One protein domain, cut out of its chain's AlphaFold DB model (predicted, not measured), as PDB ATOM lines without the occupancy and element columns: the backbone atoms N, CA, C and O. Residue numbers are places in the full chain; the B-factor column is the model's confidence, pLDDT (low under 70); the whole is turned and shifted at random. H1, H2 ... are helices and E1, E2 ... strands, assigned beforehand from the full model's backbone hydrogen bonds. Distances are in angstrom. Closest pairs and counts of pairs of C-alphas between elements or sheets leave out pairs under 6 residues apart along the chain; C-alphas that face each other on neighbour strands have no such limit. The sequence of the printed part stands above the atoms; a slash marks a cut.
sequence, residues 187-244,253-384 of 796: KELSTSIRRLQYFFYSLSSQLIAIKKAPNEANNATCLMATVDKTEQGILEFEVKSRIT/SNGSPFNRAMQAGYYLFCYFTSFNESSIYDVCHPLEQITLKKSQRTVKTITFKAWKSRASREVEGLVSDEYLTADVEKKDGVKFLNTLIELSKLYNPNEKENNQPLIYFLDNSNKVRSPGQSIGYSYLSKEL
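What this domain is: This is residues 187 to 244 and 253 to 384 of the 796 residues of an uncharacterized protein of Pseudoalteromonas sp. S4389 (UniProt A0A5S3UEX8). A strongly twisted sheet of three strands, E3 E4 E5, stands at one end of a core of three crossed helices, H1, H3 and H5, and at the other end the two-stranded hairpin of E1 and E2 packs on H1. H5 covers part of one face of the larger sheet, the short helix H4 stands at E4, and a long stretch without named elements, residues 347 to 378, leads from H5 to the small helix H6. The printed part has 190 residues, with six named helices and five named strands in the order H1 H2 E1 E2 H3 H4 E3 E4 E5 H5 H6, and both sheets are antiparallel. The class is mixed, helices and strands; the whole is compact, with a radius of gyration of the C-alphas of 17.1 A, and its outline is rounded, spanning 48 by 43 by 35 A.

How they stand to each other: E3, residues 288 to 294, E4, residues 297 to 308, and E5, residues 313 to 320, form a meander, each strand the antiparallel neighbour of the one before. E3 and E4 are a hairpin, with N 290 and O 301 2.8 A apart, within hydrogen-bond range. E4 and E5 are another, with N 304 and O 317 at 3.0 A. H5, residues 333 to 346, is on one face of this sheet, two layers of helix and sheet, at a height over the sheet of 11.6 A. It lies over E4 and, only just, with 3 C-alphas, over E3; on the local plane it stands at 61 degrees to E4, only just across the strands. H4, residues 277 to 282, stands up from the sheet, its line rising 51 degrees; the closest C-alphas of H4 and E4, those of Ser 279 and Ala 306, are 5.4 A apart. H3, residues 257 to 273, only grazes the sheet with residues 272 to 273, and is the hub, touching three helices. H3 touches H5 at a steep tilt of 36 degrees, only just beyond shallow, opposite ways; their closest C-alphas, of Phe 272 and Gly 333, are 6.5 A apart. H1, residues 187 to 212, touches H3 at a steep tilt of 48 degrees, opposite ways, closest at the C-alphas of Phe 200 and Ala 261, 5.2 A. With residues 201 to 211 alone H1 touches H5, closest at the C-alphas of Ile 208 and Leu 343, 6.2 A. H6, residues 379 to 383, only just touches H3, with 3 pairs of C-alphas within 8 A; the closest are those of Arg 260 and Leu 380, 7.5 A. E1, residues 222 to 230, has its closest C-alpha to H1 at Val 227, 4.9 A from that of Phe 199. E1 and E2, residues 233 to 240, are an antiparallel hairpin, with N 225 and O 237 at 2.8 A. H2, residues 214 to 217, is close to H1 but not clearly touching, closest at the C-alphas of Ile 210 and Ala 217, 5.3 A. Every O i to N i+4 pair is within hydrogen-bond range in H3, H4, H5 and H6; in H1 21 of 22 are, and H2 is too short for such a pair.

Where its parts are: E4 runs 34.9 A from C-alpha 297 at (-24.122, -13.964, -0.027) to C-alpha 308; E5 measures 23.3 A and E3 18.7 A. H1 begins at C-alpha 187, (7.668, -6.815, 9.634), and is 37.4 A long. H3 is 23.9 A, H5 20.0 A, E1 23.4 A and E2 22.4 A long. H6 ends at C-alpha 383, (15.548, -15.402, -3.956).

The domain as a whole: The two C-alphas farthest apart, of Thr 244 and Ser 295, are 55.8 A from each other. Residues 245 to 252 are not printed, and C-alphas 244 and 253 are 11.3 A apart across this cut. The links E5 to H5 and H5 to H6 are long. The mean pLDDT of the printed part is 75.2; 65 residues are under 70, among them residues 290 to 303 and 315 to 332.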
ATOM      1  N   LYS A 187       6.969  -7.203  10.865       85.06
ATOM      2  CA  LYS A 187       7.668  -6.815   9.634       85.06
ATOM      3  C   LYS A 187       8.127  -8.027   8.825       85.06
ATOM      4  O   LYS A 187       7.885  -8.088   7.616       85.06
ATOM      5  N   GLU A 188       8.752  -9.007   9.479       89.94
ATOM      6  CA  GLU A 188       9.171 -10.255   8.837       89.94
ATOM      7  C   GLU A 188       7.964 -11.004   8.267       89.94
ATOM      8  O   GLU A 188       8.021 -11.482   7.132       89.94
ATOM      9  N   LEU A 189       6.871 -11.097   9.033       89.06
ATOM     10  CA  LEU A 189       5.658 -11.801   8.627       89.06
ATOM     11  C   LEU A 189       5.004 -11.118   7.425       89.06
ATOM     12  O   LEU A 189       4.819 -11.764   6.395       89.06
ATOM     13  N   SER A 190       4.687  -9.828   7.536       87.69
ATOM     14  CA  SER A 190       4.014  -9.063   6.476       87.69
ATOM     15  C   SER A 190       4.805  -9.080   5.164       87.69
ATOM     16  O   SER A 190       4.251  -9.418   4.116       87.69
ATOM     17  N   THR A 191       6.118  -8.833   5.225       89.12
ATOM     18  CA  THR A 191       7.005  -8.884   4.052       89.12
ATOM     19  C   THR A 191       7.047 -10.285   3.443       89.12
ATOM     20  O   THR A 191       6.968 -10.437   2.222       89.12
ATOM     21  N   SER A 192       7.134 -11.324   4.280       91.56
ATOM     22  CA  SER A 192       7.172 -12.713   3.812       91.56
ATOM     23  C   SER A 192       5.886 -13.114   3.114       91.56
ATOM     24  O   SER A 192       5.951 -13.644   2.010       91.56
ATOM     25  N   ILE A 193       4.726 -12.859   3.727       90.94
ATOM     26  CA  ILE A 193       3.432 -13.230   3.147       90.94
ATOM     27  C   ILE A 193       3.210 -12.490   1.832       90.94
ATOM     28  O   ILE A 193       2.925 -13.141   0.829       90.94
ATOM     29  N   ARG A 194       3.455 -11.174   1.800       90.12
ATOM     30  CA  ARG A 194       3.333 -10.368   0.581       90.12
ATOM     31  C   ARG A 194       4.190 -10.925  -0.556       90.12
ATOM     32  O   ARG A 194       3.676 -11.197  -1.642       90.12
ATOM     33  N   ARG A 195       5.488 -11.144  -0.313       92.38
ATOM     34  CA  ARG A 195       6.407 -11.624  -1.357       92.38
ATOM     35  C   ARG A 195       6.131 -13.063  -1.782       92.38
ATOM     36  O   ARG A 195       6.222 -13.378  -2.965       92.38
ATOM     37  N   LEU A 196       5.748 -13.930  -0.844       92.94
ATOM     38  CA  LEU A 196       5.333 -15.301  -1.149       92.94
ATOM     39  C   LEU A 196       4.064 -15.326  -2.007       92.94
ATOM     40  O   LEU A 196       4.004 -16.115  -2.946       92.94
ATOM     41  N   GLN A 197       3.076 -14.473  -1.721       92.56
ATOM     42  CA  GLN A 197       1.839 -14.374  -2.502       92.56
ATOM     43  C   GLN A 197       2.109 -13.897  -3.929       92.56
ATOM     44  O   GLN A 197       1.693 -14.577  -4.869       92.56
ATOM     45  N   TYR A 198       2.830 -12.782  -4.110       92.88
ATOM     46  CA  TYR A 198       3.186 -12.290  -5.448       92.88
ATOM     47  C   TYR A 198       3.919 -13.357  -6.257       92.88
ATOM     48  O   TYR A 198       3.521 -13.659  -7.384       92.88
ATOM     49  N   PHE A 199       4.918 -13.991  -5.645       93.69
ATOM     50  CA  PHE A 199       5.714 -15.024  -6.294       93.69
ATOM     51  C   PHE A 199       4.894 -16.265  -6.654       93.69
ATOM     52  O   PHE A 199       4.980 -16.765  -7.778       93.69
ATOM     53  N   PHE A 200       4.057 -16.740  -5.729       94.62
ATOM     54  CA  PHE A 200       3.188 -17.892  -5.947       94.62
ATOM     55  C   PHE A 200       2.191 -17.644  -7.079       94.62
ATOM     56  O   PHE A 200       2.121 -18.451  -8.005       94.62
ATOM     57  N   TYR A 201       1.437 -16.542  -7.042       93.88
ATOM     58  CA  TYR A 201       0.413 -16.264  -8.052       93.88
ATOM     59  C   TYR A 201       1.018 -15.964  -9.427       93.88
ATOM     60  O   TYR A 201       0.487 -16.429 -10.437       93.88
ATOM     61  N   SER A 202       2.144 -15.246  -9.470       93.69
ATOM     62  CA  SER A 202       2.861 -14.943 -10.712       93.69
ATOM     63  C   SER A 202       3.294 -16.224 -11.434       93.69
ATOM     64  O   SER A 202       2.962 -16.409 -12.605       93.69
ATOM     65  N   LEU A 203       3.938 -17.164 -10.731       92.69
ATOM     66  CA  LEU A 203       4.359 -18.430 -11.338       92.69
ATOM     67  C   LEU A 203       3.189 -19.380 -11.613       92.69
ATOM     68  O   LEU A 203       3.142 -19.994 -12.677       92.69
ATOM     69  N   SER A 204       2.248 -19.517 -10.676       94.00
ATOM     70  CA  SER A 204       1.149 -20.485 -10.801       94.00
ATOM     71  C   SER A 204       0.229 -20.148 -11.970       94.00
ATOM     72  O   SER A 204      -0.132 -21.045 -12.723       94.00
ATOM     73  N   SER A 205      -0.099 -18.869 -12.175       92.44
ATOM     74  CA  SER A 205      -0.943 -18.433 -13.299       92.44
ATOM     75  C   SER A 205      -0.318 -18.769 -14.658       92.44
ATOM     76  O   SER A 205      -0.983 -19.370 -15.502       92.44
ATOM     77  N   GLN A 206       0.975 -18.481 -14.840       92.06
ATOM     78  CA  GLN A 206       1.720 -18.844 -16.052       92.06
ATOM     79  C   GLN A 206       1.784 -20.364 -16.245       92.06
ATOM     80  O   GLN A 206       1.517 -20.864 -17.336       92.06
ATOM     81  N   LEU A 207       2.088 -21.121 -15.187       90.88
ATOM     82  CA  LEU A 207       2.171 -22.583 -15.241       90.88
ATOM     83  C   LEU A 207       0.829 -23.242 -15.586       90.88
ATOM     84  O   LEU A 207       0.810 -24.212 -16.348       90.88
ATOM     85  N   ILE A 208      -0.276 -22.734 -15.038       91.44
ATOM     86  CA  ILE A 208      -1.634 -23.206 -15.334       91.44
ATOM     87  C   ILE A 208      -1.989 -22.892 -16.791       91.44
ATOM     88  O   ILE A 208      -2.462 -23.780 -17.501       91.44
ATOM     89  N   ALA A 209      -1.707 -21.673 -17.261       89.12
ATOM     90  CA  ALA A 209      -1.958 -21.271 -18.645       89.12
ATOM     91  C   ALA A 209      -1.215 -22.171 -19.647       89.12
ATOM     92  O   ALA A 209      -1.830 -22.686 -20.580       89.12
ATOM     93  N   ILE A 210       0.070 -22.458 -19.394       86.44
ATOM     94  CA  ILE A 210       0.894 -23.346 -20.234       86.44
ATOM     95  C   ILE A 210       0.288 -24.751 -20.341       86.44
ATOM     96  O   ILE A 210       0.301 -25.353 -21.412       86.44
ATOM     97  N   LYS A 211      -0.253 -25.293 -19.243       84.62
ATOM     98  CA  LYS A 211      -0.857 -26.634 -19.241       84.62
ATOM     99  C   LYS A 211      -2.234 -26.689 -19.892       84.62
ATOM    100  O   LYS A 211      -2.553 -27.708 -20.498       84.62
ATOM    101  N   LYS A 212      -3.034 -25.625 -19.778       84.88
ATOM    102  CA  LYS A 212      -4.374 -25.555 -20.382       84.88
ATOM    103  C   LYS A 212      -4.347 -25.265 -21.885       84.88
ATOM    104  O   LYS A 212      -5.250 -25.712 -22.584       84.88
ATOM    105  N   ALA A 213      -3.328 -24.564 -22.381       79.81
ATOM    106  CA  ALA A 213      -3.180 -24.204 -23.794       79.81
ATOM    107  C   ALA A 213      -1.819 -24.664 -24.369       79.81
ATOM    108  O   ALA A 213      -0.955 -23.840 -24.678       79.81
ATOM    109  N   PRO A 214      -1.598 -25.984 -24.543       65.69
ATOM    110  CA  PRO A 214      -0.301 -26.519 -24.967       65.69
ATOM    111  C   PRO A 214       0.114 -26.118 -26.395       65.69
ATOM    112  O   PRO A 214       1.303 -26.146 -26.705       65.69
ATOM    113  N   ASN A 215      -0.830 -25.722 -27.258       57.34
ATOM    114  CA  ASN A 215      -0.565 -25.457 -28.679       57.34
ATOM    115  C   ASN A 215       0.039 -24.065 -28.970       57.34
ATOM    116  O   ASN A 215       0.628 -23.890 -30.030       57.34
ATOM    117  N   GLU A 216      -0.030 -23.109 -28.033       52.78
ATOM    118  CA  GLU A 216       0.544 -21.752 -28.184       52.78
ATOM    119  C   GLU A 216       1.713 -21.475 -27.212       52.78
ATOM    120  O   GLU A 216       2.531 -20.586 -27.444       52.78
ATOM    121  N   ALA A 217       1.845 -22.266 -26.139       49.88
ATOM    122  CA  ALA A 217       2.722 -21.968 -25.001       49.88
ATOM    123  C   ALA A 217       4.062 -22.742 -24.968       49.88
ATOM    124  O   ALA A 217       4.873 -22.547 -24.060       49.88
ATOM    125  N   ASN A 218       4.335 -23.600 -25.958       46.75
ATOM    126  CA  ASN A 218       5.505 -24.496 -25.977       46.75
ATOM    127  C   ASN A 218       6.866 -23.821 -26.268       46.75
ATOM    128  O   ASN A 218       7.879 -24.516 -26.339       46.75
ATOM    129  N   ASN A 219       6.924 -22.488 -26.373       49.38
ATOM    130  CA  ASN A 219       8.154 -21.749 -26.697       49.38
ATOM    131  C   ASN A 219       8.746 -20.926 -25.534       49.38
ATOM    132  O   ASN A 219       9.827 -20.356 -25.689       49.38
ATOM    133  N   ALA A 220       8.100 -20.856 -24.364       55.44
ATOM    134  CA  ALA A 220       8.624 -20.071 -23.242       55.44
ATOM    135  C   ALA A 220       9.758 -20.816 -22.509       55.44
ATOM    136  O   ALA A 220       9.532 -21.675 -21.655       55.44
ATOM    137  N   THR A 221      11.014 -20.478 -22.819       63.12
ATOM    138  CA  THR A 221      12.197 -21.027 -22.130       63.12
ATOM    139  C   THR A 221      12.362 -20.510 -20.695       63.12
ATOM    140  O   THR A 221      13.034 -21.166 -19.888       63.12
ATOM    141  N   CYS A 222      11.724 -19.386 -20.350       74.31
ATOM    142  CA  CYS A 222      11.754 -18.730 -19.040       74.31
ATOM    143  C   CYS A 222      10.347 -18.249 -18.645       74.31
ATOM    144  O   CYS A 222       9.567 -17.871 -19.513       74.31
ATOM    145  N   LEU A 223      10.047 -18.238 -17.342       87.06
ATOM    146  CA  LEU A 223       8.847 -17.612 -16.767       87.06
ATOM    147  C   LEU A 223       9.245 -16.364 -15.983       87.06
ATOM    148  O   LEU A 223      10.275 -16.377 -15.312       87.06
ATOM    149  N   MET A 224       8.431 -15.314 -16.014       89.56
ATOM    150  CA  MET A 224       8.691 -14.103 -15.229       89.56
ATOM    151  C   MET A 224       8.092 -14.247 -13.836       89.56
ATOM    152  O   MET A 224       6.885 -14.402 -13.705       89.56
ATOM    153  N   ALA A 225       8.908 -14.208 -12.786       90.81
ATOM    154  CA  ALA A 225       8.429 -14.263 -11.410       90.81
ATOM    155  C   ALA A 225       8.415 -12.872 -10.779       90.81
ATOM    156  O   ALA A 225       9.468 -12.276 -10.551       90.81
ATOM    157  N   THR A 226       7.225 -12.387 -10.435       92.50
ATOM    158  CA  THR A 226       7.039 -11.168  -9.642       92.50
ATOM    159  C   THR A 226       7.224 -11.478  -8.162       92.50
ATOM    160  O   THR A 226       6.602 -12.395  -7.641       92.50
ATOM    161  N   VAL A 227       8.048 -10.707  -7.463       89.81
ATOM    162  CA  VAL A 227       8.315 -10.873  -6.027       89.81
ATOM    163  C   VAL A 227       7.647  -9.790  -5.206       89.81
ATOM    164  O   VAL A 227       7.176 -10.079  -4.113       89.81
ATOM    165  N   ASP A 228       7.600  -8.555  -5.694       87.38
ATOM    166  CA  ASP A 228       7.024  -7.452  -4.934       87.38
ATOM    167  C   ASP A 228       6.529  -6.333  -5.850       87.38
ATOM    168  O   ASP A 228       6.946  -6.228  -7.007       87.38
ATOM    169  N   LYS A 229       5.673  -5.470  -5.306       83.62
ATOM    170  CA  LYS A 229       5.297  -4.193  -5.917       83.62
ATOM    171  C   LYS A 229       5.568  -3.097  -4.899       83.62
ATOM    172  O   LYS A 229       4.897  -3.034  -3.871       83.62
ATOM    173  N   THR A 230       6.575  -2.277  -5.166       71.25
ATOM    174  CA  THR A 230       6.946  -1.137  -4.321       71.25
ATOM    175  C   THR A 230       6.662   0.165  -5.064       71.25
ATOM    176  O   THR A 230       6.384   0.160  -6.262       71.25
ATOM    177  N   GLU A 231       6.764   1.301  -4.374       65.50
ATOM    178  CA  GLU A 231       6.677   2.627  -5.009       65.50
ATOM    179  C   GLU A 231       7.732   2.825  -6.115       65.50
ATOM    180  O   GLU A 231       7.549   3.623  -7.028       65.50
ATOM    181  N   GLN A 232       8.826   2.057  -6.066       62.22
ATOM    182  CA  GLN A 232       9.911   2.069  -7.050       62.22
ATOM    183  C   GLN A 232       9.601   1.246  -8.311       62.22
ATOM    184  O   GLN A 232      10.363   1.313  -9.276       62.22
ATOM    185  N   GLY A 233       8.516   0.465  -8.311       73.94
ATOM    186  CA  GLY A 233       8.090  -0.367  -9.432       73.94
ATOM    187  C   GLY A 233       7.869  -1.836  -9.068       73.94
ATOM    188  O   GLY A 233       7.734  -2.226  -7.906       73.94
ATOM    189  N   ILE A 234       7.796  -2.669 -10.105       84.25
ATOM    190  CA  ILE A 234       7.582  -4.111  -9.977       84.25
ATOM    191  C   ILE A 234       8.944  -4.794  -9.830       84.25
ATOM    192  O   ILE A 234       9.810  -4.660 -10.692       84.25
ATOM    193  N   LEU A 235       9.138  -5.539  -8.739       86.94
ATOM    194  CA  LEU A 235      10.318  -6.378  -8.554       86.94
ATOM    195  C   LEU A 235      10.055  -7.749  -9.169       86.94
ATOM    196  O   LEU A 235       9.248  -8.517  -8.647       86.94
ATOM    197  N   GLU A 236      10.758  -8.075 -10.248       90.44
ATOM    198  CA  GLU A 236      10.597  -9.339 -10.964       90.44
ATOM    199  C   GLU A 236      11.916  -9.893 -11.511       90.44
ATOM    200  O   GLU A 236      12.913  -9.177 -11.638       90.44
ATOM    201  N   PHE A 237      11.943 -11.195 -11.797       88.31
ATOM    202  CA  PHE A 237      13.089 -11.849 -12.424       88.31
ATOM    203  C   PHE A 237      12.698 -13.098 -13.219       88.31
ATOM    204  O   PHE A 237      11.694 -13.750 -12.935       88.31
ATOM    205  N   GLU A 238      13.533 -13.469 -14.189       87.81
ATOM    206  CA  GLU A 238      13.340 -14.680 -14.987       87.81
ATOM    207  C   GLU A 238      13.676 -15.963 -14.214       87.81
ATOM    208  O   GLU A 238      14.779 -16.150 -13.690       87.81
ATOM    209  N   VAL A 239      12.739 -16.908 -14.231       84.88
ATOM    210  CA  VAL A 239      12.894 -18.278 -13.748       84.88
ATOM    211  C   VAL A 239      13.016 -19.210 -14.949       84.88
ATOM    212  O   VAL A 239      12.055 -19.470 -15.673       84.88
ATOM    213  N   LYS A 240      14.219 -19.748 -15.153       76.81
ATOM    214  CA  LYS A 240      14.524 -20.671 -16.255       76.81
ATOM    215  C   LYS A 240      13.728 -21.978 -16.104       76.81
ATOM    216  O   LYS A 240      13.712 -22.583 -15.032       76.81
ATOM    217  N   SER A 241      13.101 -22.433 -17.192       62.38
ATOM    218  CA  SER A 241      12.245 -23.635 -17.219       62.38
ATOM    219  C   SER A 241      13.018 -24.949 -17.027       62.38
ATOM    220  O   SER A 241      12.488 -25.904 -16.454       62.38
ATOM    221  N   ARG A 242      14.288 -25.004 -17.459       54.44
ATOM    222  CA  ARG A 242      15.179 -26.167 -17.319       54.44
ATOM    223  C   ARG A 242      16.484 -25.790 -16.625       54.44
ATOM    224  O   ARG A 242      17.119 -24.791 -16.955       54.44
ATOM    225  N   ILE A 243      16.923 -26.643 -15.700       54.22
ATOM    226  CA  ILE A 243      18.274 -26.575 -15.136       54.22
ATOM    227  C   ILE A 243      19.223 -27.121 -16.209       54.22
ATOM    228  O   ILE A 243      19.200 -28.313 -16.500       54.22
ATOM    229  N   THR A 244      20.060 -26.263 -16.795       44.25
ATOM    230  CA  THR A 244      21.005 -26.610 -17.878       44.25
ATOM    231  C   THR A 244      22.073 -27.639 -17.479       44.25
ATOM    232  O   THR A 244      22.757 -28.169 -18.342       44.25
ATOM    233  N   SER A 253      14.157 -31.352  -8.559       72.50
ATOM    234  CA  SER A 253      14.502 -30.180  -9.365       72.50
ATOM    235  C   SER A 253      14.139 -28.882  -8.639       72.50
ATOM    236  O   SER A 253      13.200 -28.183  -9.022       72.50
ATOM    237  N   ASN A 254      14.840 -28.555  -7.548       72.88
ATOM    238  CA  ASN A 254      14.531 -27.382  -6.706       72.88
ATOM    239  C   ASN A 254      14.505 -26.051  -7.478       72.88
ATOM    240  O   ASN A 254      13.854 -25.106  -7.049       72.88
ATOM    241  N   GLY A 255      15.221 -25.978  -8.604       74.62
ATOM    242  CA  GLY A 255      15.273 -24.797  -9.458       74.62
ATOM    243  C   GLY A 255      14.120 -24.670 -10.454       74.62
ATOM    244  O   GLY A 255      13.984 -23.586 -11.011       74.62
ATOM    245  N   SER A 256      13.317 -25.718 -10.679       82.44
ATOM    246  CA  SER A 256      12.216 -25.684 -11.654       82.44
ATOM    247  C   SER A 256      11.104 -24.715 -11.227       82.44
ATOM    248  O   SER A 256      10.829 -24.608 -10.026       82.44
ATOM    249  N   PRO A 257      10.421 -24.040 -12.172       88.00
ATOM    250  CA  PRO A 257       9.370 -23.092 -11.817       88.00
ATOM    251  C   PRO A 257       8.230 -23.729 -11.011       88.00
ATOM    252  O   PRO A 257       7.783 -23.144 -10.028       88.00
ATOM    253  N   PHE A 258       7.827 -24.960 -11.356       89.00
ATOM    254  CA  PHE A 258       6.810 -25.705 -10.608       89.00
ATOM    255  C   PHE A 258       7.225 -25.947  -9.151       89.00
ATOM    256  O   PHE A 258       6.484 -25.591  -8.239       89.00
ATOM    257  N   ASN A 259       8.426 -26.486  -8.902       88.50
ATOM    258  CA  ASN A 259       8.861 -26.746  -7.527       88.50
ATOM    259  C   ASN A 259       9.049 -25.449  -6.726       88.50
ATOM    260  O   ASN A 259       8.813 -25.454  -5.520       88.50
ATOM    261  N   ARG A 260       9.434 -24.332  -7.361       89.00
ATOM    262  CA  ARG A 260       9.494 -23.019  -6.697       89.00
ATOM    263  C   ARG A 260       8.106 -22.496  -6.326       89.00
ATOM    264  O   ARG A 260       7.920 -22.053  -5.193       89.00
ATOM    265  N   ALA A 261       7.133 -22.596  -7.233       92.00
ATOM    266  CA  ALA A 261       5.740 -22.260  -6.946       92.00
ATOM    267  C   ALA A 261       5.196 -23.137  -5.809       92.00
ATOM    268  O   ALA A 261       4.615 -22.625  -4.857       92.00
ATOM    269  N   MET A 262       5.482 -24.441  -5.830       91.81
ATOM    270  CA  MET A 262       5.051 -25.362  -4.781       91.81
ATOM    271  C   MET A 262       5.745 -25.111  -3.432       91.81
ATOM    272  O   MET A 262       5.120 -25.260  -2.386       91.81
ATOM    273  N   GLN A 263       7.010 -24.670  -3.418       90.31
ATOM    274  CA  GLN A 263       7.683 -24.209  -2.193       90.31
ATOM    275  C   GLN A 263       6.996 -22.973  -1.598       90.31
ATOM    276  O   GLN A 263       6.769 -22.924  -0.389       90.31
ATOM    277  N   ALA A 264       6.643 -21.988  -2.430       92.00
ATOM    278  CA  ALA A 264       5.894 -20.819  -1.974       92.00
ATOM    279  C   ALA A 264       4.501 -21.216  -1.464       92.00
ATOM    280  O   ALA A 264       4.102 -20.799  -0.376       92.00
ATOM    281  N   GLY A 265       3.818 -22.103  -2.196       92.12
ATOM    282  CA  GLY A 265       2.543 -22.694  -1.802       92.12
ATOM    283  C   GLY A 265       2.622 -23.421  -0.461       92.12
ATOM    284  O   GLY A 265       1.763 -23.218   0.388       92.12
ATOM    285  N   TYR A 266       3.691 -24.174  -0.199       91.69
ATOM    286  CA  TYR A 266       3.916 -24.812   1.100       91.69
ATOM    287  C   TYR A 266       3.998 -23.800   2.250       91.69
ATOM    288  O   TYR A 266       3.331 -23.981   3.269       91.69
ATOM    289  N   TYR A 267       4.782 -22.726   2.113       90.94
ATOM    290  CA  TYR A 267       4.908 -21.732   3.186       90.94
ATOM    291  C   TYR A 267       3.630 -20.916   3.390       90.94
ATOM    292  O   TYR A 267       3.258 -20.656   4.534       90.94
ATOM    293  N   LEU A 268       2.920 -20.574   2.312       90.25
ATOM    294  CA  LEU A 268       1.597 -19.958   2.416       90.25
ATOM    295  C   LEU A 268       0.615 -20.907   3.106       90.25
ATOM    296  O   LEU A 268      -0.062 -20.500   4.044       90.25
ATOM    297  N   PHE A 269       0.602 -22.191   2.747       88.56
ATOM    298  CA  PHE A 269      -0.224 -23.192   3.419       88.56
ATOM    299  C   PHE A 269       0.126 -23.310   4.911       88.56
ATOM    300  O   PHE A 269      -0.775 -23.378   5.745       88.56
ATOM    301  N   CYS A 270       1.410 -23.237   5.285       87.44
ATOM    302  CA  CYS A 270       1.829 -23.161   6.690       87.44
ATOM    303  C   CYS A 270       1.228 -21.945   7.405       87.44
ATOM    304  O   CYS A 270       0.767 -22.079   8.535       87.44
ATOM    305  N   TYR A 271       1.239 -20.772   6.767       85.81
ATOM    306  CA  TYR A 271       0.647 -19.553   7.316       85.81
ATOM    307  C   TYR A 271      -0.873 -19.671   7.455       85.81
ATOM    308  O   TYR A 271      -1.412 -19.344   8.513       85.81
ATOM    309  N   PHE A 272      -1.569 -20.167   6.425       79.94
ATOM    310  CA  PHE A 272      -3.028 -20.252   6.419       79.94
ATOM    311  C   PHE A 272      -3.563 -21.277   7.423       79.94
ATOM    312  O   PHE A 272      -4.538 -20.983   8.110       79.94
ATOM    313  N   THR A 273      -2.893 -22.421   7.565       77.88
ATOM    314  CA  THR A 273      -3.395 -23.565   8.351       77.88
ATOM    315  C   THR A 273      -2.751 -23.711   9.721       77.88
ATOM    316  O   THR A 273      -3.296 -24.382  10.593       77.88
ATOM    317  N   SER A 274      -1.552 -23.154   9.906       79.62
ATOM    318  CA  SER A 274      -0.732 -23.365  11.096       79.62
ATOM    319  C   SER A 274      -0.526 -24.854  11.405       79.62
ATOM    320  O   SER A 274      -0.396 -25.229  12.563       79.62
ATOM    321  N   PHE A 275      -0.486 -25.745  10.410       79.75
ATOM    322  CA  PHE A 275      -0.288 -27.183  10.623       79.75
ATOM    323  C   PHE A 275       1.169 -27.564  10.911       79.75
ATOM    324  O   PHE A 275       2.122 -26.848  10.599       79.75
ATOM    325  N   ASN A 276       1.356 -28.722  11.554       78.81
ATOM    326  CA  ASN A 276       2.685 -29.314  11.692       78.81
ATOM    327  C   ASN A 276       3.168 -29.821  10.331       78.81
ATOM    328  O   ASN A 276       2.377 -30.377   9.580       78.81
ATOM    329  N   GLU A 277       4.473 -29.738  10.074       80.81
ATOM    330  CA  GLU A 277       5.102 -30.198   8.824       80.81
ATOM    331  C   GLU A 277       4.627 -31.582   8.354       80.81
ATOM    332  O   GLU A 277       4.224 -31.729   7.207       80.81
ATOM    333  N   SER A 278       4.600 -32.578   9.246       77.94
ATOM    334  CA  SER A 278       4.128 -33.925   8.891       77.94
ATOM    335  C   SER A 278       2.668 -33.932   8.442       77.94
ATOM    336  O   SER A 278       2.339 -34.579   7.465       77.94
ATOM    337  N   SER A 279       1.810 -33.177   9.131       81.56
ATOM    338  CA  SER A 279       0.390 -33.104   8.793       81.56
ATOM    339  C   SER A 279       0.168 -32.392   7.463       81.56
ATOM    340  O   SER A 279      -0.732 -32.772   6.735       81.56
ATOM    341  N   ILE A 280       1.005 -31.410   7.110       84.06
ATOM    342  CA  ILE A 280       0.937 -30.735   5.805       84.06
ATOM    343  C   ILE A 280       1.233 -31.714   4.663       84.06
ATOM    344  O   ILE A 280       0.553 -31.678   3.644       84.06
ATOM    345  N   TYR A 281       2.224 -32.597   4.830       82.56
ATOM    346  CA  TYR A 281       2.563 -33.595   3.808       82.56
ATOM    347  C   TYR A 281       1.510 -34.695   3.651       82.56
ATOM    348  O   TYR A 281       1.435 -35.293   2.582       82.56
ATOM    349  N   ASP A 282       0.706 -34.938   4.688       81.25
ATOM    350  CA  ASP A 282      -0.357 -35.945   4.675       81.25
ATOM    351  C   ASP A 282      -1.665 -35.414   4.045       81.25
ATOM    352  O   ASP A 282      -2.579 -36.197   3.789       81.25
ATOM    353  N   VAL A 283      -1.776 -34.104   3.766       84.38
ATOM    354  CA  VAL A 283      -2.947 -33.532   3.078       84.38
ATOM    355  C   VAL A 283      -2.970 -34.003   1.626       84.38
ATOM    356  O   VAL A 283      -2.041 -33.740   0.857       84.38
ATOM    357  N   CYS A 284      -4.064 -34.657   1.240       85.25
ATOM    358  CA  CYS A 284      -4.255 -35.230  -0.088       85.25
ATOM    359  C   CYS A 284      -5.542 -34.722  -0.750       85.25
ATOM    360  O   CYS A 284      -6.456 -34.241  -0.087       85.25
ATOM    361  N   HIS A 285      -5.611 -34.838  -2.074       82.56
ATOM    362  CA  HIS A 285      -6.827 -34.643  -2.856       82.56
ATOM    363  C   HIS A 285      -7.800 -35.824  -2.692       82.56
ATOM    364  O   HIS A 285      -7.339 -36.959  -2.540       82.56
ATOM    365  N   PRO A 286      -9.117 -35.595  -2.867       78.94
ATOM    366  CA  PRO A 286      -9.771 -34.292  -3.029       78.94
ATOM    367  C   PRO A 286      -9.926 -33.555  -1.687       78.94
ATOM    368  O   PRO A 286     -10.087 -34.183  -0.647       78.94
ATOM    369  N   LEU A 287      -9.905 -32.219  -1.717       79.12
ATOM    370  CA  LEU A 287     -10.295 -31.400  -0.561       79.12
ATOM    371  C   LEU A 287     -11.799 -31.120  -0.632       79.12
ATOM    372  O   LEU A 287     -12.334 -30.897  -1.722       79.12
ATOM    373  N   GLU A 288     -12.472 -31.122   0.514       73.88
ATOM    374  CA  GLU A 288     -13.908 -30.867   0.599       73.88
ATOM    375  C   GLU A 288     -14.164 -29.358   0.510       73.88
ATOM    376  O   GLU A 288     -13.693 -28.568   1.328       73.88
ATOM    377  N   GLN A 289     -14.903 -28.934  -0.515       70.00
ATOM    378  CA  GLN A 289     -15.304 -27.541  -0.670       70.00
ATOM    379  C   GLN A 289     -16.778 -27.395  -0.305       70.00
ATOM    380  O   GLN A 289     -17.663 -27.854  -1.026       70.00
ATOM    381  N   ILE A 290     -17.037 -26.716   0.805       65.69
ATOM    382  CA  ILE A 290     -18.380 -26.426   1.288       65.69
ATOM    383  C   ILE A 290     -18.718 -24.996   0.875       65.69
ATOM    384  O   ILE A 290     -18.049 -24.033   1.249       65.69
ATOM    385  N   THR A 291     -19.762 -24.849   0.065       59.69
ATOM    386  CA  THR A 291     -20.291 -23.536  -0.312       59.69
ATOM    387  C   THR A 291     -21.579 -23.301   0.458       59.69
ATOM    388  O   THR A 291     -22.598 -23.927   0.176       59.69
ATOM    389  N   LEU A 292     -21.539 -22.398   1.432       52.56
ATOM    390  CA  LEU A 292     -22.709 -22.018   2.210       52.56
ATOM    391  C   LEU A 292     -23.376 -20.819   1.532       52.56
ATOM    392  O   LEU A 292     -22.857 -19.700   1.553       52.56
ATOM    393  N   LYS A 293     -24.537 -21.053   0.913       44.47
ATOM    394  CA  LYS A 293     -25.421 -19.978   0.449       44.47
ATOM    395  C   LYS A 293     -26.207 -19.461   1.651       44.47
ATOM    396  O   LYS A 293     -27.032 -20.185   2.198       44.47
ATOM    397  N   LYS A 294     -25.935 -18.228   2.072       40.94
ATOM    398  CA  LYS A 294     -26.774 -17.492   3.029       40.94
ATOM    399  C   LYS A 294     -27.563 -16.428   2.271       40.94
ATOM    400  O   LYS A 294     -27.163 -16.044   1.176       40.94
ATOM    401  N   SER A 295     -28.657 -15.967   2.867       39.19
ATOM    402  CA  SER A 295     -29.792 -15.246   2.266       39.19
ATOM    403  C   SER A 295     -29.446 -14.138   1.260       39.19
ATOM    404  O   SER A 295     -30.251 -13.888   0.373       39.19
ATOM    405  N   GLN A 296     -28.254 -13.527   1.340       38.84
ATOM    406  CA  GLN A 296     -27.758 -12.535   0.373       38.84
ATOM    407  C   GLN A 296     -26.297 -12.729  -0.109       38.84
ATOM    408  O   GLN A 296     -25.815 -11.943  -0.922       38.84
ATOM    409  N   ARG A 297     -25.543 -13.747   0.356       44.81
ATOM    410  CA  ARG A 297     -24.122 -13.964  -0.027       44.81
ATOM    411  C   ARG A 297     -23.710 -15.439  -0.030       44.81
ATOM    412  O   ARG A 297     -24.203 -16.254   0.748       44.81
ATOM    413  N   THR A 298     -22.738 -15.766  -0.883       51.78
ATOM    414  CA  THR A 298     -22.133 -17.102  -0.981       51.78
ATOM    415  C   THR A 298     -20.790 -17.118  -0.250       51.78
ATOM    416  O   THR A 298     -19.847 -16.485  -0.714       51.78
ATOM    417  N   VAL A 299     -20.693 -17.840   0.871       57.44
ATOM    418  CA  VAL A 299     -19.429 -18.048   1.601       57.44
ATOM    419  C   VAL A 299     -18.826 -19.365   1.140       57.44
ATOM    420  O   VAL A 299     -19.478 -20.409   1.228       57.44
ATOM    421  N   LYS A 300     -17.594 -19.328   0.633       62.25
ATOM    422  CA  LYS A 300     -16.858 -20.545   0.296       62.25
ATOM    423  C   LYS A 300     -15.917 -20.882   1.438       62.25
ATOM    424  O   LYS A 300     -15.167 -20.041   1.931       62.25
ATOM    425  N   THR A 301     -15.951 -22.141   1.833       64.19
ATOM    426  CA  THR A 301     -15.091 -22.684   2.868       64.19
ATOM    427  C   THR A 301     -14.507 -23.992   2.359       64.19
ATOM    428  O   THR A 301     -15.205 -24.807   1.761       64.19
ATOM    429  N   ILE A 302     -13.206 -24.180   2.546       65.38
ATOM    430  CA  ILE A 302     -12.508 -25.412   2.187       65.38
ATOM    431  C   ILE A 302     -12.118 -26.098   3.490       65.38
ATOM    432  O   ILE A 302     -11.369 -25.535   4.297       65.38
ATOM    433  N   THR A 303     -12.648 -27.299   3.688       69.94
ATOM    434  CA  THR A 303     -12.285 -28.208   4.772       69.94
ATOM    435  C   THR A 303     -11.307 -29.247   4.246       69.94
ATOM    436  O   THR A 303     -11.374 -29.708   3.105       69.94
ATOM    437  N   PHE A 304     -10.346 -29.618   5.080       73.31
ATOM    438  CA  PHE A 304      -9.418 -30.690   4.758       73.31
ATOM    439  C   PHE A 304      -8.992 -31.423   6.012       73.31
ATOM    440  O   PHE A 304      -8.917 -30.859   7.107       73.31
ATOM    441  N   LYS A 305      -8.690 -32.701   5.819       72.56
ATOM    442  CA  LYS A 305      -8.270 -33.609   6.872       72.56
ATOM    443  C   LYS A 305      -6.814 -33.995   6.661       72.56
ATOM    444  O   LYS A 305      -6.347 -34.140   5.534       72.56
ATOM    445  N   ALA A 306      -6.086 -34.115   7.759       69.94
ATOM    446  CA  ALA A 306      -4.692 -34.519   7.773       69.94
ATOM    447  C   ALA A 306      -4.453 -35.539   8.880       69.94
ATOM    448  O   ALA A 306      -5.016 -35.440   9.969       69.94
ATOM    449  N   TRP A 307      -3.542 -36.481   8.652       70.44
ATOM    450  CA  TRP A 307      -3.139 -37.416   9.694       70.44
ATOM    451  C   TRP A 307      -2.031 -36.819  10.579       70.44
ATOM    452  O   TRP A 307      -1.138 -36.089  10.141       70.44
ATOM    453  N   LYS A 308      -2.068 -37.106  11.885       65.56
ATOM    454  CA  LYS A 308      -0.999 -36.762  12.834       65.56
ATOM    455  C   LYS A 308      -0.416 -38.034  13.422       65.56
ATOM    456  O   LYS A 308      -0.736 -38.421  14.542       65.56
ATOM    457  N   SER A 309       0.547 -38.614  12.704       61.00
ATOM    458  CA  SER A 309       1.213 -39.881  13.054       61.00
ATOM    459  C   SER A 309       1.687 -39.996  14.512       61.00
ATOM    460  O   SER A 309       1.579 -41.053  15.115       61.00
ATOM    461  N   ARG A 310       2.203 -38.913  15.114       55.53
ATOM    462  CA  ARG A 310       2.712 -38.929  16.504       55.53
ATOM    463  C   ARG A 310       1.623 -38.972  17.578       55.53
ATOM    464  O   ARG A 310       1.922 -39.332  18.708       55.53
ATOM    465  N   ALA A 311       0.411 -38.548  17.239       55.31
ATOM    466  CA  ALA A 311      -0.736 -38.536  18.141       55.31
ATOM    467  C   ALA A 311      -1.801 -39.565  17.729       55.31
ATOM    468  O   ALA A 311      -2.850 -39.606  18.358       55.31
ATOM    469  N   SER A 312      -1.534 -40.348  16.674       66.50
ATOM    470  CA  SER A 312      -2.444 -41.337  16.086       66.50
ATOM    471  C   SER A 312      -3.874 -40.818  15.920       66.50
ATOM    472  O   SER A 312      -4.829 -41.507  16.268       66.50
ATOM    473  N   ARG A 313      -4.012 -39.578  15.441       67.25
ATOM    474  CA  ARG A 313      -5.309 -38.920  15.267       67.25
ATOM    475  C   ARG A 313      -5.372 -38.128  13.974       67.25
ATOM    476  O   ARG A 313      -4.347 -37.623  13.507       67.25
ATOM    477  N   GLU A 314      -6.584 -37.974  13.467       70.19
ATOM    478  CA  GLU A 314      -6.905 -37.047  12.392       70.19
ATOM    479  C   GLU A 314      -6.972 -35.612  12.926       70.19
ATOM    480  O   GLU A 314      -7.212 -35.365  14.112       70.19
ATOM    481  N   VAL A 315      -6.663 -34.663  12.054       66.06
ATOM    482  CA  VAL A 315      -6.685 -33.237  12.333       66.06
ATOM    483  C   VAL A 315      -7.428 -32.550  11.207       66.06
ATOM    484  O   VAL A 315      -7.124 -32.789  10.040       66.06
ATOM    485  N   GLU A 316      -8.360 -31.680  11.561       66.75
ATOM    486  CA  GLU A 316      -9.147 -30.926  10.591       66.75
ATOM    487  C   GLU A 316      -8.623 -29.495  10.488       66.75
ATOM    488  O   GLU A 316      -8.168 -28.896  11.470       66.75
ATOM    489  N   GLY A 317      -8.621 -28.976   9.265       65.81
ATOM    490  CA  GLY A 317      -8.258 -27.606   8.946       65.81
ATOM    491  C   GLY A 317      -9.369 -26.944   8.147       65.81
ATOM    492  O   GLY A 317     -10.019 -27.582   7.319       65.81
ATOM    493  N   LEU A 318      -9.574 -25.658   8.419       67.38
ATOM    494  CA  LEU A 318     -10.615 -24.840   7.813       67.38
ATOM    495  C   LEU A 318      -9.985 -23.577   7.232       67.38
ATOM    496  O   LEU A 318      -9.261 -22.866   7.930       67.38
ATOM    497  N   VAL A 319     -10.285 -23.276   5.972       66.62
ATOM    498  CA  VAL A 319      -9.971 -21.979   5.359       66.62
ATOM    499  C   VAL A 319     -11.247 -21.426   4.741       66.62
ATOM    500  O   VAL A 319     -11.886 -22.094   3.933       66.62
ATOM    501  N   SER A 320     -11.632 -20.219   5.144       57.91
ATOM    502  CA  SER A 320     -12.897 -19.582   4.767       57.91
ATOM    503  C   SER A 320     -12.656 -18.201   4.162       57.91
ATOM    504  O   SER A 320     -11.683 -17.538   4.520       57.91
ATOM    505  N   ASP A 321     -13.557 -17.777   3.273       53.25
ATOM    506  CA  ASP A 321     -13.640 -16.396   2.769       53.25
ATOM    507  C   ASP A 321     -14.157 -15.408   3.841       53.25
ATOM    508  O   ASP A 321     -14.022 -14.196   3.686       53.25
ATOM    509  N   GLU A 322     -14.733 -15.912   4.942       49.56
ATOM    510  CA  GLU A 322     -15.205 -15.119   6.090       49.56
ATOM    511  C   GLU A 322     -14.381 -15.377   7.369       49.56
ATOM    512  O   GLU A 322     -13.813 -16.452   7.580       49.56
ATOM    513  N   TYR A 323     -14.369 -14.376   8.256       43.44
ATOM    514  CA  TYR A 323     -13.726 -14.397   9.570       43.44
ATOM    515  C   TYR A 323     -14.370 -15.442  10.499       43.44
ATOM    516  O   TYR A 323     -15.460 -15.217  11.023       43.44
ATOM    517  N   LEU A 324     -13.685 -16.553  10.776       36.50
ATOM    518  CA  LEU A 324     -14.004 -17.380  11.942       36.50
ATOM    519  C   LEU A 324     -13.116 -16.949  13.113       36.50
ATOM    520  O   LEU A 324     -11.927 -17.246  13.119       36.50
ATOM    521  N   THR A 325     -13.733 -16.245  14.070       32.88
ATOM    522  CA  THR A 325     -13.266 -15.961  15.446       32.88
ATOM    523  C   THR A 325     -11.871 -15.328  15.597       32.88
ATOM    524  O   THR A 325     -10.858 -15.982  15.391       32.88
ATOM    525  N   ALA A 326     -11.857 -14.062  16.043       32.56
ATOM    526  CA  ALA A 326     -10.697 -13.228  16.396       32.56
ATOM    527  C   ALA A 326      -9.603 -13.096  15.309       32.56
ATOM    528  O   ALA A 326      -8.731 -13.942  15.160       32.56
ATOM    529  N   ASP A 327      -9.645 -11.981  14.569       32.44
ATOM    530  CA  ASP A 327      -8.525 -11.369  13.832       32.44
ATOM    531  C   ASP A 327      -7.645 -12.276  12.960       32.44
ATOM    532  O   ASP A 327      -6.418 -12.161  12.911       32.44
ATOM    533  N   VAL A 328      -8.260 -13.167  12.189       39.78
ATOM    534  CA  VAL A 328      -7.569 -13.829  11.083       39.78
ATOM    535  C   VAL A 328      -7.943 -13.135   9.771       39.78
ATOM    536  O   VAL A 328      -8.829 -13.584   9.048       39.78
ATOM    537  N   GLU A 329      -7.258 -12.038   9.427       44.09
ATOM    538  CA  GLU A 329      -7.321 -11.448   8.078       44.09
ATOM    539  C   GLU A 329      -6.588 -12.337   7.062       44.09
ATOM    540  O   GLU A 329      -5.514 -12.026   6.559       44.09
ATOM    541  N   LYS A 330      -7.181 -13.491   6.755       59.06
ATOM    542  CA  LYS A 330      -6.730 -14.419   5.711       59.06
ATOM    543  C   LYS A 330      -7.697 -14.412   4.524       59.06
ATOM    544  O   LYS A 330      -7.980 -15.465   3.961       59.06
ATOM    545  N   LYS A 331      -8.186 -13.223   4.143       53.22
ATOM    546  CA  LYS A 331      -9.215 -13.002   3.103       53.22
ATOM    547  C   LYS A 331      -8.912 -13.692   1.764       53.22
ATOM    548  O   LYS A 331      -9.827 -14.113   1.077       53.22
ATOM    549  N   ASP A 332      -7.636 -13.873   1.423       66.31
ATOM    550  CA  ASP A 332      -7.214 -14.540   0.180       66.31
ATOM    551  C   ASP A 332      -6.994 -16.058   0.312       66.31
ATOM    552  O   ASP A 332      -6.488 -16.693  -0.617       66.31
ATOM    553  N   GLY A 333      -7.327 -16.665   1.454       74.31
ATOM    554  CA  GLY A 333      -7.012 -18.064   1.749       74.31
ATOM    555  C   GLY A 333      -7.677 -19.054   0.795       74.31
ATOM    556  O   GLY A 333      -7.020 -19.979   0.314       74.31
ATOM    557  N   VAL A 334      -8.953 -18.848   0.462       79.00
ATOM    558  CA  VAL A 334      -9.691 -19.724  -0.466       79.00
ATOM    559  C   VAL A 334      -9.186 -19.548  -1.894       79.00
ATOM    560  O   VAL A 334      -8.977 -20.535  -2.598       79.00
ATOM    561  N   LYS A 335      -8.927 -18.307  -2.328       84.88
ATOM    562  CA  LYS A 335      -8.325 -18.019  -3.642       84.88
ATOM    563  C   LYS A 335      -6.961 -18.697  -3.789       84.88
ATOM    564  O   LYS A 335      -6.687 -19.328  -4.815       84.88
ATOM    565  N   PHE A 336      -6.139 -18.609  -2.746       89.38
ATOM    566  CA  PHE A 336      -4.844 -19.272  -2.673       89.38
ATOM    567  C   PHE A 336      -5.001 -20.791  -2.789       89.38
ATOM    568  O   PHE A 336      -4.369 -21.400  -3.652       89.38
ATOM    569  N   LEU A 337      -5.869 -21.395  -1.971       88.62
ATOM    570  CA  LEU A 337      -6.088 -22.839  -1.981       88.62
ATOM    571  C   LEU A 337      -6.629 -23.334  -3.317       88.62
ATOM    572  O   LEU A 337      -6.115 -24.320  -3.822       88.62
ATOM    573  N   ASN A 338      -7.595 -22.646  -3.925       90.12
ATOM    574  CA  ASN A 338      -8.112 -23.020  -5.244       90.12
ATOM    575  C   ASN A 338      -6.998 -23.041  -6.294       90.12
ATOM    576  O   ASN A 338      -6.871 -24.011  -7.039       90.12
ATOM    577  N   THR A 339      -6.137 -22.019  -6.291       92.75
ATOM    578  CA  THR A 339      -4.982 -21.950  -7.197       92.75
ATOM    579  C   THR A 339      -3.988 -23.083  -6.922       92.75
ATOM    580  O   THR A 339      -3.475 -23.699  -7.853       92.75
ATOM    581  N   LEU A 340      -3.724 -23.393  -5.646       93.69
ATOM    582  CA  LEU A 340      -2.838 -24.491  -5.248       93.69
ATOM    583  C   LEU A 340      -3.404 -25.857  -5.656       93.69
ATOM    584  O   LEU A 340      -2.661 -26.684  -6.175       93.69
ATOM    585  N   ILE A 341      -4.701 -26.089  -5.440       91.50
ATOM    586  CA  ILE A 341      -5.404 -27.321  -5.814       91.50
ATOM    587  C   ILE A 341      -5.318 -27.524  -7.325       91.50
ATOM    588  O   ILE A 341      -4.962 -28.611  -7.777       91.50
ATOM    589  N   GLU A 342      -5.623 -26.481  -8.094       92.50
ATOM    590  CA  GLU A 342      -5.583 -26.507  -9.553       92.50
ATOM    591  C   GLU A 342      -4.171 -26.787 -10.077       92.50
ATOM    592  O   GLU A 342      -3.978 -27.718 -10.860       92.50
ATOM    593  N   LEU A 343      -3.171 -26.042  -9.595       93.50
ATOM    594  CA  LEU A 343      -1.771 -26.248  -9.968       93.50
ATOM    595  C   LEU A 343      -1.297 -27.668  -9.623       93.50
ATOM    596  O   LEU A 343      -0.630 -28.311 -10.433       93.50
ATOM    597  N   SER A 344      -1.639 -28.144  -8.424       92.56
ATOM    598  CA  SER A 344      -1.275 -29.469  -7.917       92.56
ATOM    599  C   SER A 344      -1.869 -30.586  -8.777       92.56
ATOM    600  O   SER A 344      -1.146 -31.499  -9.156       92.56
ATOM    601  N   LYS A 345      -3.146 -30.499  -9.173       90.75
ATOM    602  CA  LYS A 345      -3.772 -31.501 -10.054       90.75
ATOM    603  C   LYS A 345      -3.156 -31.508 -11.456       90.75
ATOM    604  O   LYS A 345      -2.730 -32.556 -11.926       90.75
ATOM    605  N   LEU A 346      -3.012 -30.334 -12.081       90.06
ATOM    606  CA  LEU A 346      -2.543 -30.200 -13.472       90.06
ATOM    607  C   LEU A 346      -1.115 -30.711 -13.720       90.06
ATOM    608  O   LEU A 346      -0.752 -31.052 -14.849       90.06
ATOM    609  N   TYR A 347      -0.270 -30.703 -12.690       88.62
ATOM    610  CA  TYR A 347       1.129 -31.120 -12.784       88.62
ATOM    611  C   TYR A 347       1.385 -32.492 -12.159       88.62
ATOM    612  O   TYR A 347       2.543 -32.922 -12.106       88.62
ATOM    613  N   ASN A 348       0.358 -33.183 -11.657       87.38
ATOM    614  CA  ASN A 348       0.541 -34.508 -11.083       87.38
ATOM    615  C   ASN A 348       0.532 -35.552 -12.209       87.38
ATOM    616  O   ASN A 348      -0.477 -35.691 -12.897       87.38
ATOM    617  N   PRO A 349       1.621 -36.315 -12.422       82.44
ATOM    618  CA  PRO A 349       1.642 -37.358 -13.449       82.44
ATOM    619  C   PRO A 349       0.623 -38.481 -13.187       82.44
ATOM    620  O   PRO A 349       0.264 -39.198 -14.117       82.44
ATOM    621  N   ASN A 350       0.149 -38.619 -11.946       79.06
ATOM    622  CA  ASN A 350      -0.776 -39.658 -11.514       79.06
ATOM    623  C   ASN A 350      -2.207 -39.131 -11.315       79.06
ATOM    624  O   ASN A 350      -2.926 -39.691 -10.499       79.06
ATOM    625  N   GLU A 351      -2.639 -38.090 -12.041       66.31
ATOM    626  CA  GLU A 351      -3.912 -37.360 -11.834       66.31
ATOM    627  C   GLU A 351      -5.169 -38.247 -11.647       66.31
ATOM    628  O   GLU A 351      -6.116 -37.845 -10.973       66.31
ATOM    629  N   LYS A 352      -5.165 -39.480 -12.169       64.69
ATOM    630  CA  LYS A 352      -6.273 -40.446 -12.066       64.69
ATOM    631  C   LYS A 352      -6.316 -41.261 -10.761       64.69
ATOM    632  O   LYS A 352      -7.277 -41.998 -10.555       64.69
ATOM    633  N   GLU A 353      -5.301 -41.185  -9.901       69.94
ATOM    634  CA  GLU A 353      -5.245 -41.931  -8.632       69.94
ATOM    635  C   GLU A 353      -5.943 -41.162  -7.495       69.94
ATOM    636  O   GLU A 353      -5.709 -39.968  -7.309       69.94
ATOM    637  N   ASN A 354      -6.762 -41.838  -6.685       64.69
ATOM    638  CA  ASN A 354      -7.303 -41.245  -5.456       64.69
ATOM    639  C   ASN A 354      -6.178 -41.033  -4.419       64.69
ATOM    640  O   ASN A 354      -5.235 -41.820  -4.363       64.69
ATOM    641  N   ASN A 355      -6.303 -40.010  -3.561       75.00
ATOM    642  CA  ASN A 355      -5.357 -39.671  -2.481       75.00
ATOM    643  C   ASN A 355      -3.978 -39.158  -2.938       75.00
ATOM    644  O   ASN A 355      -2.951 -39.451  -2.323       75.00
ATOM    645  N   GLN A 356      -3.934 -38.356  -4.001       83.00
ATOM    646  CA  GLN A 356      -2.703 -37.664  -4.395       83.00
ATOM    647  C   GLN A 356      -2.312 -36.586  -3.377       83.00
ATOM    648  O   GLN A 356      -3.184 -35.833  -2.950       83.00
ATOM    649  N   PRO A 357      -1.020 -36.419  -3.051       88.00
ATOM    650  CA  PRO A 357      -0.582 -35.366  -2.138       88.00
ATOM    651  C   PRO A 357      -0.895 -33.977  -2.706       88.00
ATOM    652  O   PRO A 357      -0.656 -33.716  -3.885       88.00
ATOM    653  N   LEU A 358      -1.374 -33.059  -1.863       89.44
ATOM    654  CA  LEU A 358      -1.614 -31.667  -2.262       89.44
ATOM    655  C   LEU A 358      -0.294 -30.944  -2.563       89.44
ATOM    656  O   LEU A 358      -0.190 -30.223  -3.554       89.44
ATOM    657  N   ILE A 359       0.719 -31.156  -1.716       89.62
ATOM    658  CA  ILE A 359       2.039 -30.525  -1.818       89.62
ATOM    659  C   ILE A 359       3.091 -31.604  -2.071       89.62
ATOM    660  O   ILE A 359       3.360 -32.453  -1.220       89.62
ATOM    661  N   TYR A 360       3.738 -31.534  -3.230       88.31
ATOM    662  CA  TYR A 360       4.784 -32.467  -3.641       88.31
ATOM    663  C   TYR A 360       5.763 -31.805  -4.607       88.31
ATOM    664  O   TYR A 360       5.429 -30.824  -5.263       88.31
ATOM    665  N   PHE A 361       6.967 -32.357  -4.743       87.25
ATOM    666  CA  PHE A 361       7.939 -31.885  -5.730       87.25
ATOM    667  C   PHE A 361       8.149 -32.903  -6.842       87.25
ATOM    668  O   PHE A 361       7.946 -34.101  -6.659       87.25
ATOM    669  N   LEU A 362       8.593 -32.419  -7.997       85.81
ATOM    670  CA  LEU A 362       8.988 -33.247  -9.127       85.81
ATOM    671  C   LEU A 362      10.511 -33.420  -9.157       85.81
ATOM    672  O   LEU A 362      11.275 -32.458  -8.989       85.81
ATOM    673  N   ASP A 363      10.964 -34.655  -9.363       82.00
ATOM    674  CA  ASP A 363      12.358 -34.921  -9.723       82.00
ATOM    675  C   ASP A 363      12.636 -34.632 -11.204       82.00
ATOM    676  O   ASP A 363      11.736 -34.318 -11.982       82.00
ATOM    677  N   ASN A 364      13.904 -34.715 -11.605       77.88
ATOM    678  CA  ASN A 364      14.313 -34.487 -12.995       77.88
ATOM    679  C   ASN A 364      13.705 -35.494 -13.995       77.88
ATOM    680  O   ASN A 364      13.821 -35.286 -15.198       77.88
ATOM    681  N   SER A 365      13.065 -36.569 -13.517       78.50
ATOM    682  CA  SER A 365      12.320 -37.542 -14.326       78.50
ATOM    683  C   SER A 365      10.802 -37.313 -14.266       78.50
ATOM    684  O   SER A 365      10.043 -38.205 -14.640       78.50
ATOM    685  N   ASN A 366      10.356 -36.156 -13.761       80.25
ATOM    686  CA  ASN A 366       8.954 -35.806 -13.522       80.25
ATOM    687  C   ASN A 366       8.211 -36.773 -12.587       80.25
ATOM    688  O   ASN A 366       6.990 -36.887 -12.664       80.25
ATOM    689  N   LYS A 367       8.912 -37.471 -11.684       83.88
ATOM    690  CA  LYS A 367       8.263 -38.309 -10.668       83.88
ATOM    691  C   LYS A 367       7.970 -37.509  -9.409       83.88
ATOM    692  O   LYS A 367       8.796 -36.709  -8.966       83.88
ATOM    693  N   VAL A 368       6.818 -37.797  -8.807       85.94
ATOM    694  CA  VAL A 368       6.381 -37.225  -7.530       85.94
ATOM    695  C   VAL A 368       7.334 -37.650  -6.414       85.94
ATOM    696  O   VAL A 368       7.643 -38.831  -6.233       85.94
ATOM    697  N   ARG A 369       7.803 -36.669  -5.649       81.31
ATOM    698  CA  ARG A 369       8.633 -36.830  -4.458       81.31
ATOM    699  C   ARG A 369       8.028 -36.038  -3.312       81.31
ATOM    700  O   ARG A 369       7.544 -34.922  -3.499       81.31
ATOM    701  N   SER A 370       8.109 -36.598  -2.108       75.00
ATOM    702  CA  SER A 370       7.785 -35.838  -0.905       75.00
ATOM    703  C   SER A 370       8.748 -34.649  -0.779       75.00
ATOM    704  O   SER A 370       9.949 -34.824  -1.020       75.00
ATOM    705  N   PRO A 371       8.266 -33.466  -0.366       68.19
ATOM    706  CA  PRO A 371       9.126 -32.312  -0.136       68.19
ATOM    707  C   PRO A 371      10.235 -32.595   0.892       68.19
ATOM    708  O   PRO A 371      11.344 -32.086   0.741       68.19
ATOM    709  N   GLY A 372       9.994 -33.462   1.888       62.81
ATOM    710  CA  GLY A 372      10.991 -33.933   2.864       62.81
ATOM    711  C   GLY A 372      11.888 -32.831   3.463       62.81
ATOM    712  O   GLY A 372      11.541 -31.657   3.481       62.81
ATOM    713  N   GLN A 373      13.111 -33.188   3.880       50.19
ATOM    714  CA  GLN A 373      14.168 -32.207   4.215       50.19
ATOM    715  C   GLN A 373      14.693 -31.436   2.981       50.19
ATOM    716  O   GLN A 373      15.628 -30.644   3.093       50.19
ATOM    717  N   SER A 374      14.147 -31.703   1.786       44.88
ATOM    718  CA  SER A 374      14.571 -31.085   0.528       44.88
ATOM    719  C   SER A 374      13.909 -29.736   0.264       44.88
ATOM    720  O   SER A 374      14.374 -29.018  -0.627       44.88
ATOM    721  N   ILE A 375      12.902 -29.351   1.068       53.38
ATOM    722  CA  ILE A 375      12.550 -27.945   1.254       53.38
ATOM    723  C   ILE A 375      13.786 -27.293   1.860       53.38
ATOM    724  O   ILE A 375      13.982 -27.264   3.072       53.38
ATOM    725  N   GLY A 376      14.689 -26.837   0.997       51.16
ATOM    726  CA  GLY A 376      15.836 -26.065   1.411       51.16
ATOM    727  C   GLY A 376      15.289 -24.828   2.097       51.16
ATOM    728  O   GLY A 376      14.926 -23.877   1.409       51.16
ATOM    729  N   TYR A 377      15.251 -24.845   3.432       52.31
ATOM    730  CA  TYR A 377      14.757 -23.775   4.308       52.31
ATOM    731  C   TYR A 377      15.433 -22.404   4.049       52.31
ATOM    732  O   TYR A 377      15.113 -21.405   4.683       52.31
ATOM    733  N   SER A 378      16.376 -22.338   3.100       58.81
ATOM    734  CA  SER A 378      17.139 -21.167   2.686       58.81
ATOM    735  C   SER A 378      17.002 -20.771   1.212       58.81
ATOM    736  O   SER A 378      17.466 -19.688   0.856       58.81
ATOM    737  N   TYR A 379      16.446 -21.610   0.323       72.00
ATOM    738  CA  TYR A 379      16.509 -21.312  -1.115       72.00
ATOM    739  C   TYR A 379      15.528 -20.219  -1.529       72.00
ATOM    740  O   TYR A 379      15.915 -19.311  -2.254       72.00
ATOM    741  N   LEU A 380      14.289 -20.274  -1.045       84.62
ATOM    742  CA  LEU A 380      13.286 -19.286  -1.421       84.62
ATOM    743  C   LEU A 380      13.506 -17.949  -0.699       84.62
ATOM    744  O   LEU A 380      13.437 -16.903  -1.331       84.62
ATOM    745  N   SER A 381      13.880 -17.971   0.587       88.56
ATOM    746  CA  SER A 381      14.140 -16.743   1.355       88.56
ATOM    747  C   SER A 381      15.184 -15.843   0.697       88.56
ATOM    748  O   SER A 381      14.991 -14.637   0.633       88.56
ATOM    749  N   LYS A 382      16.272 -16.411   0.162       86.00
ATOM    750  CA  LYS A 382      17.311 -15.623  -0.523       86.00
ATOM    751  C   LYS A 382      16.864 -15.097  -1.893       86.00
ATOM    752  O   LYS A 382      17.291 -14.015  -2.268       86.00
ATOM    753  N   GLU A 383      16.042 -15.840  -2.638       84.94
ATOM    754  CA  GLU A 383      15.548 -15.402  -3.956       84.94
ATOM    755  C   GLU A 383      14.524 -14.283  -3.827       84.94
ATOM    756  O   GLU A 383      14.548 -13.330  -4.599       84.94
ATOM    757  N   LEU A 384      13.668 -14.383  -2.812       89.00
ATOM    758  CA  LEU A 384      12.666 -13.374  -2.495       89.00
ATOM    759  C   LEU A 384      13.231 -12.216  -1.664       89.00
ATOM    760  O   LEU A 384      12.475 -11.327  -1.290       89.00
TER     761      LEU A 384